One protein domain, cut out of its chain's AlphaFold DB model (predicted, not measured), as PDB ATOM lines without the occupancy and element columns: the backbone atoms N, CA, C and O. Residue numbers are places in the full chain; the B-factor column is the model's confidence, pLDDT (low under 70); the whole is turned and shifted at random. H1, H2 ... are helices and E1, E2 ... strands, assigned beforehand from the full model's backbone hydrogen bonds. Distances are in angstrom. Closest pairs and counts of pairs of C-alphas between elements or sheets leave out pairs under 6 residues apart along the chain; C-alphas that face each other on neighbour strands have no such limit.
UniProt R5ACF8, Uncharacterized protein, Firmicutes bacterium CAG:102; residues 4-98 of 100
ATOM      1  N   GLU A   4      -0.616  39.360 -32.496       87.38
ATOM      2  CA  GLU A   4      -1.253  38.894 -31.248       87.38
ATOM      3  C   GLU A   4      -0.749  39.604 -29.989       87.38
ATOM      4  O   GLU A   4      -1.445  39.638 -28.981       87.38
ATOM      5  N   LYS A   5       0.492  40.094 -30.011       87.88
ATOM      6  CA  LYS A   5       1.132  40.747 -28.867       87.88
ATOM      7  C   LYS A   5       0.882  42.253 -28.850       87.88
ATOM      8  O   LYS A   5       1.363  42.918 -27.938       87.88
ATOM      9  N   LEU A   6       0.194  42.790 -29.861       88.44
ATOM     10  CA  LEU A   6      -0.132  44.207 -29.915       88.44
ATOM     11  C   LEU A   6      -1.110  44.556 -28.799       88.44
ATOM     12  O   LEU A   6      -2.185  43.965 -28.683       88.44
ATOM     13  N   THR A   7      -0.746  45.554 -28.005       90.06
ATOM     14  CA  THR A   7      -1.655  46.131 -27.016       90.06
ATOM     15  C   THR A   7      -2.692  47.014 -27.703       90.06
ATOM     16  O   THR A   7      -2.476  47.509 -28.813       90.06
ATOM     17  N   GLU A   8      -3.817  47.282 -27.036       88.88
ATOM     18  CA  GLU A   8      -4.798  48.236 -27.566       88.88
ATOM     19  C   GLU A   8      -4.185  49.615 -27.839       88.88
ATOM     20  O   GLU A   8      -4.532  50.256 -28.827       88.88
ATOM     21  N   GLU A   9      -3.249  50.069 -27.004       91.06
ATOM     22  CA  GLU A   9      -2.558  51.346 -27.193       91.06
ATOM     23  C   GLU A   9      -1.726  51.356 -28.482       91.06
ATOM     24  O   GLU A   9      -1.815  52.293 -29.281       91.06
ATOM     25  N   GLN A  10      -0.971  50.283 -28.733       92.38
ATOM     26  CA  GLN A  10      -0.211  50.118 -29.970       92.38
ATOM     27  C   GLN A  10      -1.139  50.079 -31.188       92.38
ATOM     28  O   GLN A  10      -0.866  50.740 -32.189       92.38
ATOM     29  N   ILE A  11      -2.272  49.381 -31.091       91.81
ATOM     30  CA  ILE A  11      -3.282  49.317 -32.156       91.81
ATOM     31  C   ILE A  11      -3.866  50.701 -32.445       91.81
ATOM     32  O   ILE A  11      -3.923  51.112 -33.602       91.81
ATOM     33  N   ARG A  12      -4.244  51.461 -31.412       91.50
ATOM     34  CA  ARG A  12      -4.721  52.846 -31.569       91.50
ATOM     35  C   ARG A  12      -3.672  53.714 -32.254       91.50
ATOM     36  O   ARG A  12      -4.012  54.485 -33.148       91.50
ATOM     37  N   LYS A  13      -2.398  53.548 -31.887       91.94
ATOM     38  CA  LYS A  13      -1.289  54.269 -32.518       91.94
ATOM     39  C   LYS A  13      -1.142  53.906 -33.995       91.94
ATOM     40  O   LYS A  13      -0.990  54.817 -34.800       91.94
ATOM     41  N   VAL A  14      -1.232  52.624 -34.366       90.88
ATOM     42  CA  VAL A  14      -1.232  52.205 -35.782       90.88
ATOM     43  C   VAL A  14      -2.345  52.919 -36.537       90.88
ATOM     44  O   VAL A  14      -2.071  53.583 -37.531       90.88
ATOM     45  N   MET A  15      -3.581  52.821 -36.042       89.06
ATOM     46  CA  MET A  15      -4.750  53.369 -36.728       89.06
ATOM     47  C   MET A  15      -4.668  54.885 -36.912       89.06
ATOM     48  O   MET A  15      -4.995  55.387 -37.983       89.06
ATOM     49  N   ASN A  16      -4.175  55.604 -35.903       88.19
ATOM     50  CA  ASN A  16      -3.984  57.049 -35.988       88.19
ATOM     51  C   ASN A  16      -2.933  57.448 -37.030       88.19
ATOM     52  O   ASN A  16      -3.094  58.472 -37.678       88.19
ATOM     53  N   VAL A  17      -1.859  56.669 -37.191       88.12
ATOM     54  CA  VAL A  17      -0.777  57.009 -38.130       88.12
ATOM     55  C   VAL A  17      -1.138  56.636 -39.572       88.12
ATOM     56  O   VAL A  17      -0.728  57.332 -40.494       88.12
ATOM     57  N   ILE A  18      -1.900  55.559 -39.793       85.25
ATOM     58  CA  ILE A  18      -2.322  55.150 -41.149       85.25
ATOM     59  C   ILE A  18      -3.548  55.927 -41.668       85.25
ATOM     60  O   ILE A  18      -3.889  55.826 -42.850       85.25
ATOM     61  N   SER A  19      -4.225  56.669 -40.786       78.69
ATOM     62  CA  SER A  19      -5.314  57.586 -41.118       78.69
ATOM     63  C   SER A  19      -4.727  58.905 -41.624       78.69
ATOM     64  O   SER A  19      -4.278  59.724 -40.828       78.69
ATOM     65  N   ASP A  20      -4.748  59.114 -42.938       66.62
ATOM     66  CA  ASP A  20      -4.076  60.230 -43.629       66.62
ATOM     67  C   ASP A  20      -4.548  61.631 -43.169       66.62
ATOM     68  O   ASP A  20      -3.785  62.592 -43.174       66.62
ATOM     69  N   ASP A  21      -5.801  61.753 -42.720       66.19
ATOM     70  CA  ASP A  21      -6.472  63.020 -42.393       66.19
ATOM     71  C   ASP A  21      -6.817  63.197 -40.901       66.19
ATOM     72  O   ASP A  21      -7.456  64.180 -40.521       66.19
ATOM     73  N   GLY A  22      -6.433  62.247 -40.040       63.59
ATOM     74  CA  GLY A  22      -6.809  62.247 -38.621       63.59
ATOM     75  C   GLY A  22      -8.322  62.164 -38.343       63.59
ATOM     76  O   GLY A  22      -8.725  62.313 -37.190       63.59
ATOM     77  N   ALA A  23      -9.163  61.905 -39.354       73.31
ATOM     78  CA  ALA A  23     -10.624  61.834 -39.233       73.31
ATOM     79  C   ALA A  23     -11.146  60.421 -38.898       73.31
ATOM     80  O   ALA A  23     -12.336  60.126 -39.053       73.31
ATOM     81  N   LEU A  24     -10.265  59.538 -38.431       83.25
ATOM     82  CA  LEU A  24     -10.600  58.200 -37.962       83.25
ATOM     83  C   LEU A  24     -11.151  58.244 -36.533       83.25
ATOM     84  O   LEU A  24     -10.482  58.665 -35.593       83.25
ATOM     85  N   THR A  25     -12.340  57.674 -36.344       87.94
ATOM     86  CA  THR A  25     -12.874  57.347 -35.017       87.94
ATOM     87  C   THR A  25     -12.895  55.836 -34.817       87.94
ATOM     88  O   THR A  25     -13.628  55.117 -35.495       87.94
ATOM     89  N   ILE A  26     -12.118  55.333 -33.858       90.12
ATOM     90  CA  ILE A  26     -12.116  53.907 -33.510       90.12
ATOM     91  C   ILE A  26     -13.395  53.574 -32.739       90.12
ATOM     92  O   ILE A  26     -13.610  54.091 -31.645       90.12
ATOM     93  N   LEU A  27     -14.220  52.687 -33.295       90.44
ATOM     94  CA  LEU A  27     -15.480  52.253 -32.687       90.44
ATOM     95  C   LEU A  27     -15.283  51.030 -31.793       90.44
ATOM     96  O   LEU A  27     -15.878  50.928 -30.724       90.44
ATOM     97  N   LYS A  28     -14.452  50.083 -32.242       90.69
ATOM     98  CA  LYS A  28     -14.204  48.825 -31.539       90.69
ATOM     99  C   LYS A  28     -12.810  48.311 -31.855       90.69
ATOM    100  O   LYS A  28     -12.407  48.294 -33.014       90.69
ATOM    101  N   ILE A  29     -12.111  47.847 -30.828       89.75
ATOM    102  CA  ILE A  29     -10.889  47.057 -30.970       89.75
ATOM    103  C   ILE A  29     -11.200  45.672 -30.424       89.75
ATOM    104  O   ILE A  29     -11.810  45.532 -29.366       89.75
ATOM    105  N   ARG A  30     -10.814  44.647 -31.173       86.50
ATOM    106  CA  ARG A  30     -10.855  43.258 -30.745       86.50
ATOM    107  C   ARG A  30      -9.438  42.719 -30.801       86.50
ATOM    108  O   ARG A  30      -8.882  42.536 -31.881       86.50
ATOM    109  N   THR A  31      -8.869  42.449 -29.638       79.50
ATOM    110  CA  THR A  31      -7.602  41.736 -29.493       79.50
ATOM    111  C   THR A  31      -7.851  40.318 -29.000       79.50
ATOM    112  O   THR A  31      -8.949  39.969 -28.558       79.50
ATOM    113  N   TYR A  32      -6.831  39.477 -29.128       68.12
ATOM    114  CA  TYR A  32      -6.841  38.141 -28.560       68.12
ATOM    115  C   TYR A  32      -6.288  38.201 -27.137       68.12
ATOM    116  O   TYR A  32      -5.102  38.466 -26.945       68.12
ATOM    117  N   ASP A  33      -7.146  37.960 -26.149       60.50
ATOM    118  CA  ASP A  33      -6.724  37.812 -24.761       60.50
ATOM    119  C   ASP A  33      -6.519  36.323 -24.447       60.50
ATOM    120  O   ASP A  33      -7.467  35.538 -24.404       60.50
ATOM    121  N   LYS A  34      -5.254  35.935 -24.248       58.19
ATOM    122  CA  LYS A  34      -4.850  34.562 -23.896       58.19
ATOM    123  C   LYS A  34      -5.262  34.155 -22.479       58.19
ATOM    124  O   LYS A  34      -5.080  32.994 -22.130       58.19
ATOM    125  N   SER A  35      -5.771  35.079 -21.661       58.06
ATOM    126  CA  SER A  35      -6.173  34.798 -20.280       58.06
ATOM    127  C   SER A  35      -7.515  34.064 -20.152       58.06
ATOM    128  O   SER A  35      -7.818  33.561 -19.073       58.06
ATOM    129  N   PHE A  36      -8.297  33.946 -21.232       52.72
ATOM    130  CA  PHE A  36      -9.560  33.202 -21.250       52.72
ATOM    131  C   PHE A  36      -9.403  31.849 -21.969       52.72
ATOM    132  O   PHE A  36      -9.225  31.798 -23.186       52.72
ATOM    133  N   GLU A  37      -9.514  30.748 -21.214       51.97
ATOM    134  CA  GLU A  37      -9.413  29.357 -21.705       51.97
ATOM    135  C   GLU A  37     -10.473  28.989 -22.767       51.97
ATOM    136  O   GLU A  37     -10.267  28.058 -23.543       51.97
ATOM    137  N   ASP A  38     -11.572  29.745 -22.868       49.25
ATOM    138  CA  ASP A  38     -12.712  29.463 -23.761       49.25
ATOM    139  C   ASP A  38     -12.595  30.064 -25.180       49.25
ATOM    140  O   ASP A  38     -13.543  30.074 -25.970       49.25
ATOM    141  N   ALA A  39     -11.425  30.579 -25.561       51.25
ATOM    142  CA  ALA A  39     -11.220  31.217 -26.863       51.25
ATOM    143  C   ALA A  39     -10.905  30.212 -28.000       51.25
ATOM    144  O   ALA A  39      -9.992  30.427 -28.796       51.25
ATOM    145  N   VAL A  40     -11.663  29.113 -28.104       49.59
ATOM    146  CA  VAL A  40     -11.395  27.982 -29.028       49.59
ATOM    147  C   VAL A  40     -11.702  28.310 -30.506       49.59
ATOM    148  O   VAL A  40     -11.269  27.598 -31.408       49.59
ATOM    149  N   ALA A  41     -12.391  29.421 -30.792       49.25
ATOM    150  CA  ALA A  41     -12.818  29.796 -32.151       49.25
ATOM    151  C   ALA A  41     -12.510  31.257 -32.540       49.25
ATOM    152  O   ALA A  41     -13.145  31.821 -33.434       49.25
ATOM    153  N   VAL A  42     -11.572  31.913 -31.852       54.19
ATOM    154  CA  VAL A  42     -11.299  33.345 -32.045       54.19
ATOM    155  C   VAL A  42     -10.017  33.535 -32.853       54.19
ATOM    156  O   VAL A  42      -8.957  33.056 -32.466       54.19
ATOM    157  N   SER A  43     -10.116  34.243 -33.985       62.53
ATOM    158  CA  SER A  43      -8.948  34.663 -34.765       62.53
ATOM    159  C   SER A  43      -7.962  35.395 -33.857       62.53
ATOM    160  O   SER A  43      -8.317  36.386 -33.224       62.53
ATOM    161  N   ALA A  44      -6.723  34.914 -33.819       75.25
ATOM    162  CA  ALA A  44      -5.642  35.519 -33.050       75.25
ATOM    163  C   ALA A  44      -5.132  36.840 -33.682       75.25
ATOM    164  O   ALA A  44      -4.246  37.502 -33.151       75.25
ATOM    165  N   VAL A  45      -5.704  37.238 -34.821       86.75
ATOM    166  CA  VAL A  45      -5.406  38.491 -35.519       86.75
ATOM    167  C   VAL A  45      -6.247  39.623 -34.915       86.75
ATOM    168  O   VAL A  45      -7.475  39.510 -34.921       86.75
ATOM    169  N   PRO A  46      -5.629  40.722 -34.440       89.25
ATOM    170  CA  PRO A  46      -6.369  41.885 -33.980       89.25
ATOM    171  C   PRO A  46      -7.235  42.488 -35.084       89.25
ATOM    172  O   PRO A  46      -6.797  42.643 -36.228       89.25
ATOM    173  N   GLU A  47      -8.448  42.874 -34.711       91.19
ATOM    174  CA  GLU A  47      -9.423  43.484 -35.602       91.19
ATOM    175  C   GLU A  47      -9.868  44.839 -35.050       91.19
ATOM    176  O   GLU A  47     -10.146  44.983 -33.858       91.19
ATOM    177  N   VAL A  48      -9.927  45.847 -35.915       91.31
ATOM    178  CA  VAL A  48     -10.342  47.200 -35.552       91.31
ATOM    179  C   VAL A  48     -11.479  47.633 -36.447       91.31
ATOM    180  O   VAL A  48     -11.317  47.709 -37.658       91.31
ATOM    181  N   THR A  49     -12.614  47.979 -35.856       91.62
ATOM    182  CA  THR A  49     -13.690  48.665 -36.566       91.62
ATOM    183  C   THR A  49     -13.544  50.157 -36.321       91.62
ATOM    184  O   THR A  49     -13.559  50.609 -35.171       91.62
ATOM    185  N   ALA A  50     -13.412  50.928 -37.393       90.12
ATOM    186  CA  ALA A  50     -13.283  52.371 -37.317       90.12
ATOM    187  C   ALA A  50     -14.187  53.064 -38.333       90.12
ATOM    188  O   ALA A  50     -14.485  52.527 -39.399       90.12
ATOM    189  N   LYS A  51     -14.632  54.263 -37.968       88.31
ATOM    190  CA  LYS A  51     -15.406  55.147 -38.823       88.31
ATOM    191  C   LYS A  51     -14.480  56.185 -39.444       88.31
ATOM    192  O   LYS A  51     -13.779  56.881 -38.711       88.31
ATOM    193  N   PHE A  52     -14.523  56.294 -40.763       80.62
ATOM    194  CA  PHE A  52     -13.881  57.336 -41.554       80.62
ATOM    195  C   PHE A  52     -14.970  58.181 -42.201       80.62
ATOM    196  O   PHE A  52     -15.666  57.712 -43.099       80.62
ATOM    197  N   GLN A  53     -15.129  59.423 -41.741       77.44
ATOM    198  CA  GLN A  53     -16.213  60.311 -42.179       77.44
ATOM    199  C   GLN A  53     -17.598  59.645 -42.010       77.44
ATOM    200  O   GLN A  53     -18.084  59.536 -40.880       77.44
ATOM    201  N   GLU A  54     -18.229  59.183 -43.092       78.75
ATOM    202  CA  GLU A  54     -19.522  58.482 -43.080       78.75
ATOM    203  C   GLU A  54     -19.401  56.953 -43.207       78.75
ATOM    204  O   GLU A  54     -20.344  56.242 -42.861       78.75
ATOM    205  N   ASP A  55     -18.234  56.440 -43.604       84.38
ATOM    206  CA  ASP A  55     -18.001  55.019 -43.867       84.38
ATOM    207  C   ASP A  55     -17.464  54.289 -42.629       84.38
ATOM    208  O   ASP A  55     -16.657  54.820 -41.863       84.38
ATOM    209  N   ILE A  56     -17.883  53.036 -42.442       88.69
ATOM    210  CA  ILE A  56     -17.347  52.145 -41.407       88.69
ATOM    211  C   ILE A  56     -16.521  51.058 -42.082       88.69
ATOM    212  O   ILE A  56     -17.032  50.302 -42.907       88.69
ATOM    213  N   GLU A  57     -15.260  50.939 -41.680       89.06
ATOM    214  CA  GLU A  57     -14.348  49.907 -42.158       89.06
ATOM    215  C   GLU A  57     -13.881  49.017 -41.012       89.06
ATOM    216  O   GLU A  57     -13.787  49.433 -39.854       89.06
ATOM    217  N   THR A  58     -13.585  47.762 -41.347       90.94
ATOM    218  CA  THR A  58     -12.993  46.803 -40.416       90.94
ATOM    219  C   THR A  58     -11.625  46.381 -40.931       90.94
ATOM    220  O   THR A  58     -11.500  45.829 -42.023       90.94
ATOM    221  N   TYR A  59     -10.606  46.648 -40.121       90.38
ATOM    222  CA  TYR A  59      -9.202  46.398 -40.396       90.38
ATOM    223  C   TYR A  59      -8.740  45.157 -39.649       90.38
ATOM    224  O   TYR A  59      -8.995  45.032 -38.454       90.38
ATOM    225  N   GLN A  60      -8.007  44.274 -40.323       91.50
ATOM    226  CA  GLN A  60      -7.331  43.143 -39.681       91.50
ATOM    227  C   GLN A  60      -5.821  43.361 -39.751       91.50
ATOM    228  O   GLN A  60      -5.261  43.526 -40.840       91.50
ATOM    229  N   LEU A  61      -5.167  43.396 -38.589       91.75
ATOM    230  CA  LEU A  61      -3.740  43.697 -38.457       91.75
ATOM    231  C   LEU A  61      -2.927  42.397 -38.475       91.75
ATOM    232  O   LEU A  61      -2.730  41.763 -37.438       91.75
ATOM    233  N   HIS A  62      -2.472  41.968 -39.653       91.25
ATOM    234  CA  HIS A  62      -1.601  40.796 -39.790       91.25
ATOM    235  C   HIS A  62      -0.139  41.182 -39.602       91.25
ATOM    236  O   HIS A  62       0.216  42.328 -39.810       91.25
ATOM    237  N   ASP A  63       0.736  40.214 -39.322       89.56
ATOM    238  CA  ASP A  63       2.162  40.469 -39.064       89.56
ATOM    239  C   ASP A  63       2.867  41.333 -40.131       89.56
ATOM    240  O   ASP A  63       3.726  42.141 -39.788       89.56
ATOM    241  N   TYR A  64       2.508  41.200 -41.413       88.38
ATOM    242  CA  TYR A  64       3.191  41.889 -42.520       88.38
ATOM    243  C   TYR A  64       2.362  42.981 -43.222       88.38
ATOM    244  O   TYR A  64       2.921  43.848 -43.903       88.38
ATOM    245  N   PHE A  65       1.034  42.944 -43.102       90.19
ATOM    246  CA  PHE A  65       0.137  43.830 -43.845       90.19
ATOM    247  C   PHE A  65      -1.176  44.061 -43.099       90.19
ATOM    248  O   PHE A  65      -1.573  43.278 -42.235       90.19
ATOM    249  N   ILE A  66      -1.882  45.118 -43.486       90.62
ATOM    250  CA  ILE A  66      -3.222  45.412 -42.989       90.62
ATOM    251  C   ILE A  66      -4.234  45.002 -44.056       90.62
ATOM    252  O   ILE A  66      -4.126  45.394 -45.220       90.62
ATOM    253  N   ARG A  67      -5.235  44.212 -43.669       90.75
ATOM    254  CA  ARG A  67      -6.373  43.861 -44.528       90.75
ATOM    255  C   ARG A  67      -7.552  44.788 -44.244       90.75
ATOM    256  O   ARG A  67      -7.715  45.232 -43.115       90.75
ATOM    257  N   GLY A  68      -8.390  45.034 -45.253       86.62
ATOM    258  CA  GLY A  68      -9.625  45.822 -45.108       86.62
ATOM    259  C   GLY A  68      -9.426  47.335 -45.207       86.62
ATOM    260  O   GLY A  68     -10.350  48.093 -44.946       86.62
ATOM    261  N   LYS A  69      -8.227  47.774 -45.602       80.38
ATOM    262  CA  LYS A  69      -7.855  49.184 -45.730       80.38
ATOM    263  C   LYS A  69      -8.249  49.806 -47.070       80.38
ATOM    264  O   LYS A  69      -7.374  50.066 -47.894       80.38
ATOM    265  N   ASN A  70      -9.536  50.074 -47.293       77.81
ATOM    266  CA  ASN A  70      -9.930  50.787 -48.518       77.81
ATOM    267  C   ASN A  70      -9.714  52.302 -48.396       77.81
ATOM    268  O   ASN A  70      -9.520  52.962 -49.414       77.81
ATOM    269  N   ARG A  71      -9.702  52.846 -47.170       72.19
ATOM    270  CA  ARG A  71      -9.479  54.281 -46.910       72.19
ATOM    271  C   ARG A  71      -8.126  54.635 -46.285       72.19
ATOM    272  O   ARG A  71      -7.825  55.817 -46.164       72.19
ATOM    273  N   ALA A  72      -7.305  53.659 -45.891       71.88
ATOM    274  CA  ALA A  72      -5.995  53.967 -45.308       71.88
ATOM    275  C   ALA A  72      -5.018  54.507 -46.369       71.88
ATOM    276  O   ALA A  72      -5.053  54.081 -47.526       71.88
ATOM    277  N   GLY A  73      -4.122  55.411 -45.961       72.25
ATOM    278  CA  GLY A  73      -3.203  56.103 -46.867       72.25
ATOM    279  C   GLY A  73      -2.268  55.166 -47.647       72.25
ATOM    280  O   GLY A  73      -1.939  54.049 -47.213       72.25
ATOM    281  N   ALA A  74      -1.795  55.621 -48.810       75.19
ATOM    282  CA  ALA A  74      -0.776  54.904 -49.573       75.19
ATOM    283  C   ALA A  74       0.476  54.683 -48.700       75.19
ATOM    284  O   ALA A  74       0.958  55.593 -48.038       75.19
ATOM    285  N   GLY A  75       0.992  53.450 -48.660       83.94
ATOM    286  CA  GLY A  75       2.123  53.097 -47.789       83.94
ATOM    287  C   GLY A  75       1.754  52.663 -46.364       83.94
ATOM    288  O   GLY A  75       2.659  52.360 -45.588       83.94
ATOM    289  N   SER A  76       0.462  52.527 -46.030       87.69
ATOM    290  CA  SER A  76       0.006  52.045 -44.709       87.69
ATOM    291  C   SER A  76       0.689  50.753 -44.246       87.69
ATOM    292  O   SER A  76       1.076  50.652 -43.086       87.69
ATOM    293  N   ASP A  77       0.906  49.781 -45.143       90.69
ATOM    294  CA  ASP A  77       1.580  48.531 -44.757       90.69
ATOM    295  C   ASP A  77       3.055  48.767 -44.419       90.69
ATOM    296  O   ASP A  77       3.589  48.137 -43.517       90.69
ATOM    297  N   TYR A  78       3.728  49.679 -45.126       89.75
ATOM    298  CA  TYR A  78       5.124  50.006 -44.852       89.75
ATOM    299  C   TYR A  78       5.274  50.697 -43.493       89.75
ATOM    300  O   TYR A  78       6.115  50.299 -42.689       89.75
ATOM    301  N   ILE A  79       4.417  51.685 -43.214       90.50
ATOM    302  CA  ILE A  79       4.355  52.366 -41.915       90.50
ATOM    303  C   ILE A  79       4.087  51.346 -40.808       90.50
ATOM    304  O   ILE A  79       4.815  51.301 -39.819       90.50
ATOM    305  N   TYR A  80       3.093  50.481 -41.005       92.44
ATOM    306  CA  TYR A  80       2.753  49.435 -40.053       92.44
ATOM    307  C   TYR A  80       3.932  48.492 -39.778       92.44
ATOM    308  O   TYR A  80       4.281  48.278 -38.619       92.44
ATOM    309  N   ARG A  81       4.617  47.993 -40.817       92.62
ATOM    310  CA  ARG A  81       5.814  47.147 -40.657       92.62
ATOM    311  C   ARG A  81       6.938  47.858 -39.909       92.62
ATOM    312  O   ARG A  81       7.616  47.234 -39.095       92.62
ATOM    313  N   LYS A  82       7.125  49.161 -40.139       92.25
ATOM    314  CA  LYS A  82       8.102  49.964 -39.396       92.25
ATOM    315  C   LYS A  82       7.753  50.030 -37.906       92.25
ATOM    316  O   LYS A  82       8.630  49.823 -37.076       92.25
ATOM    317  N   MET A  83       6.482  50.239 -37.562       93.12
ATOM    318  CA  MET A  83       6.026  50.234 -36.165       93.12
ATOM    319  C   MET A  83       6.176  48.851 -35.517       93.12
ATOM    320  O   MET A  83       6.640  48.743 -34.385       93.12
ATOM    321  N   MET A  84       5.851  47.783 -36.250       93.38
ATOM    322  CA  MET A  84       6.073  46.405 -35.800       93.38
ATOM    323  C   MET A  84       7.555  46.138 -35.510       93.38
ATOM    324  O   MET A  84       7.878  45.536 -34.488       93.38
ATOM    325  N   TYR A  85       8.462  46.630 -36.359       92.31
ATOM    326  CA  TYR A  85       9.900  46.565 -36.110       92.31
ATOM    327  C   TYR A  85      10.317  47.358 -34.865       92.31
ATOM    328  O   TYR A  85      11.055  46.831 -34.038       92.31
ATOM    329  N   GLU A  86       9.817  48.581 -34.685       93.00
ATOM    330  CA  GLU A  86      10.123  49.404 -33.504       93.00
ATOM    331  C   GLU A  86       9.722  48.721 -32.185       93.00
ATOM    332  O   GLU A  86      10.388  48.909 -31.169       93.00
ATOM    333  N   TRP A  87       8.659  47.912 -32.186       94.06
ATOM    334  CA  TRP A  87       8.173  47.231 -30.981       94.06
ATOM    335  C   TRP A  87       8.744  45.835 -30.762       94.06
ATOM    336  O   TRP A  87       8.945  45.432 -29.617       94.06
ATOM    337  N   PHE A  88       8.966  45.077 -31.833       92.69
ATOM    338  CA  PHE A  88       9.341  43.665 -31.742       92.69
ATOM    339  C   PHE A  88      10.778  43.375 -32.176       92.69
ATOM    340  O   PHE A  88      11.254  42.262 -31.952       92.69
ATOM    341  N   GLY A  89      11.473  44.362 -32.747       90.75
ATOM    342  CA  GLY A  89      12.902  44.332 -33.036       90.75
ATOM    343  C   GLY A  89      13.328  43.251 -34.027       90.75
ATOM    344  O   GLY A  89      12.574  42.821 -34.902       90.75
ATOM    345  N   GLU A  90      14.572  42.806 -33.875       89.31
ATOM    346  CA  GLU A  90      15.225  41.812 -34.732       89.31
ATOM    347  C   GLU A  90      14.424  40.505 -34.924       89.31
ATOM    348  O   GLU A  90      14.305  40.070 -36.073       89.31
ATOM    349  N   PRO A  91      13.774  39.913 -33.894       89.56
ATOM    350  CA  PRO A  91      12.934  38.726 -34.085       89.56
ATOM    351  C   PRO A  91      11.834  38.890 -35.142       89.56
ATOM    352  O   PRO A  91      11.479  37.926 -35.822       89.56
ATOM    353  N   TYR A  92      11.273  40.094 -35.276       89.25
ATOM    354  CA  TYR A  92      10.269  40.390 -36.295       89.25
ATOM    355  C   TYR A  92      10.894  40.487 -37.690       89.25
ATOM    356  O   TYR A  92      10.378  39.888 -38.635       89.25
ATOM    357  N   VAL A  93      12.036  41.175 -37.807       85.00
ATOM    358  CA  VAL A  93      12.765  41.356 -39.075       85.00
ATOM    359  C   VAL A  93      13.177  40.017 -39.667       85.00
ATOM    360  O   VAL A  93      12.873  39.746 -40.824       85.00
ATOM    361  N   VAL A  94      13.812  39.161 -38.864       86.12
ATOM    362  CA  VAL A  94      14.295  37.843 -39.305       86.12
ATOM    363  C   VAL A  94      13.156  36.993 -39.862       86.12
ATOM    364  O   VAL A  94      13.353  36.236 -40.806       86.12
ATOM    365  N   LYS A  95      11.955  37.113 -39.287       84.50
ATOM    366  CA  LYS A  95      10.813  36.289 -39.681       84.50
ATOM    367  C   LYS A  95      10.035  36.837 -40.881       84.50
ATOM    368  O   LYS A  95       9.461  36.039 -41.616       84.50
ATOM    369  N   TYR A  96       9.950  38.158 -41.041       81.25
ATOM    370  CA  TYR A  96       9.015  38.780 -41.989       81.25
ATOM    371  C   TYR A  96       9.635  39.763 -42.982       81.25
ATOM    372  O   TYR A  96       8.971  40.098 -43.957       81.25
ATOM    373  N   LEU A  97      10.851  40.259 -42.742       77.94
ATOM    374  CA  LEU A  97      11.478  41.296 -43.573       77.94
ATOM    375  C   LEU A  97      12.785  40.845 -44.238       77.94
ATOM    376  O   LEU A  97      13.203  41.482 -45.199       77.94
ATOM    377  N   MET A  98      13.434  39.791 -43.740       78.00
ATOM    378  CA  MET A  98      14.548  39.163 -44.447       78.00
ATOM    379  C   MET A  98      14.002  38.144 -45.448       78.00
ATOM    380  O   MET A  98      13.428  37.128 -45.058       78.00
TER     381      MET A  98
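AT A GLANCE: This is residues 4 to 98 of the 100 residues of an uncharacterized protein of Firmicutes bacterium CAG:102 (UniProt R5ACF8). Picture a small, strongly twisted wall of three antiparallel strands, E1, E2 and E3, with helix H1 crossing slantwise over one face; helix H2 packs on H1 on the side away from the sheet, and short helix H3 turns back at the far end of H2. The other face of the sheet has no named helix on it, and in the long loop between E1 and E2 residues 35 to 41 stick out free. The printed part has 95 residues with three named helices and three named strands, in the order H1 E1 E2 E3 H2 H3 along the chain; the sheet runs E1, E2, E3, and the class is mixed, helices and strands. The whole is compact, with a radius of gyration of the C-alphas of 13.6 A, and flat in outline, spanning 36 by 35 by 19 A.

IN THESE COORDINATES: Start with the sheet. Find C-alpha 24 at (-10.600, 58.200, -37.962); from there E1, residues 24 to 30, runs 16.6 A to C-alpha 30. E2, residues 47 to 52, covers 15.7 A, and E3, residues 55 to 61, covers 19.0 A. Now go back to C-alpha 8 at (-4.798, 48.236, -27.566), where H1, residues 8 to 18, begins its 15.4 A. Farther along, H2, residues 76 to 88, is the longest helix at 18.0 A. H3, residues 90 to 96, is 10.0 A long and ends with C-alpha 96 at (9.015, 38.780, -41.989).

HOW THE PARTS SIT: The three strands form a meander, each strand the antiparallel neighbour of the one before, with E1 and E3 as edge strands and E2 as the inner strand. E1 and E2 are a hairpin, their directions at 162 degrees; look at N 25 and O 51, 2.9 A apart, and N 47 and O 30, also 2.9 A, both within hydrogen-bond range. E2 and E3 are a hairpin too, at 151 degrees, with N 48 and O 59 at 2.8 A and N 57 and O 50 at 2.9 A, within the same range. Residues 60 to 61 of E3 also pair antiparallel with residues 66 to 67, a stretch too short to be named. H1 is on the sheet at a height over the sheet of 8.4 A; H1 and the sheet E1 E2 E3 form two layers, a helix on one face of a sheet. It lies over E2 and only just over E1, where 3 of its C-alphas fall, and runs slantwise to the strands, at 44 degrees to E2 on the local plane. The closest C-alphas of H1 and E1 are those of Asn 16 and Leu 24, 7.0 A apart. Outward from there, H1 and H2 touch, closest at the C-alphas of Ile 18 and Ser 76, 5.3 A; they run opposite ways at a shallow tilt of 34 degrees, only just short of steep. H2 is not on the sheet. With its residues 84 to 85 alone, H2 only just touches H3, only at the corner, with 3 pairs of C-alphas within 8 A, the closest those of Tyr 85 and Tyr 92 at 6.2 A. H1 and H3 are apart. In H1 and H2 every O i to N i+4 pair is within hydrogen-bond range; in H3, 2 of 3 are.

THE WHOLE: The two C-alphas farthest apart are those of Glu 54 and Val 94, at 39.8 A. The printed part has no cut. Two links are long: residues 31 to 46 between E1 and E2, and residues 62 to 75 between E3 and H2. The mean pLDDT of the printed part is 82.4; look for values under 70 at residues 20 to 22 and 32 to 43.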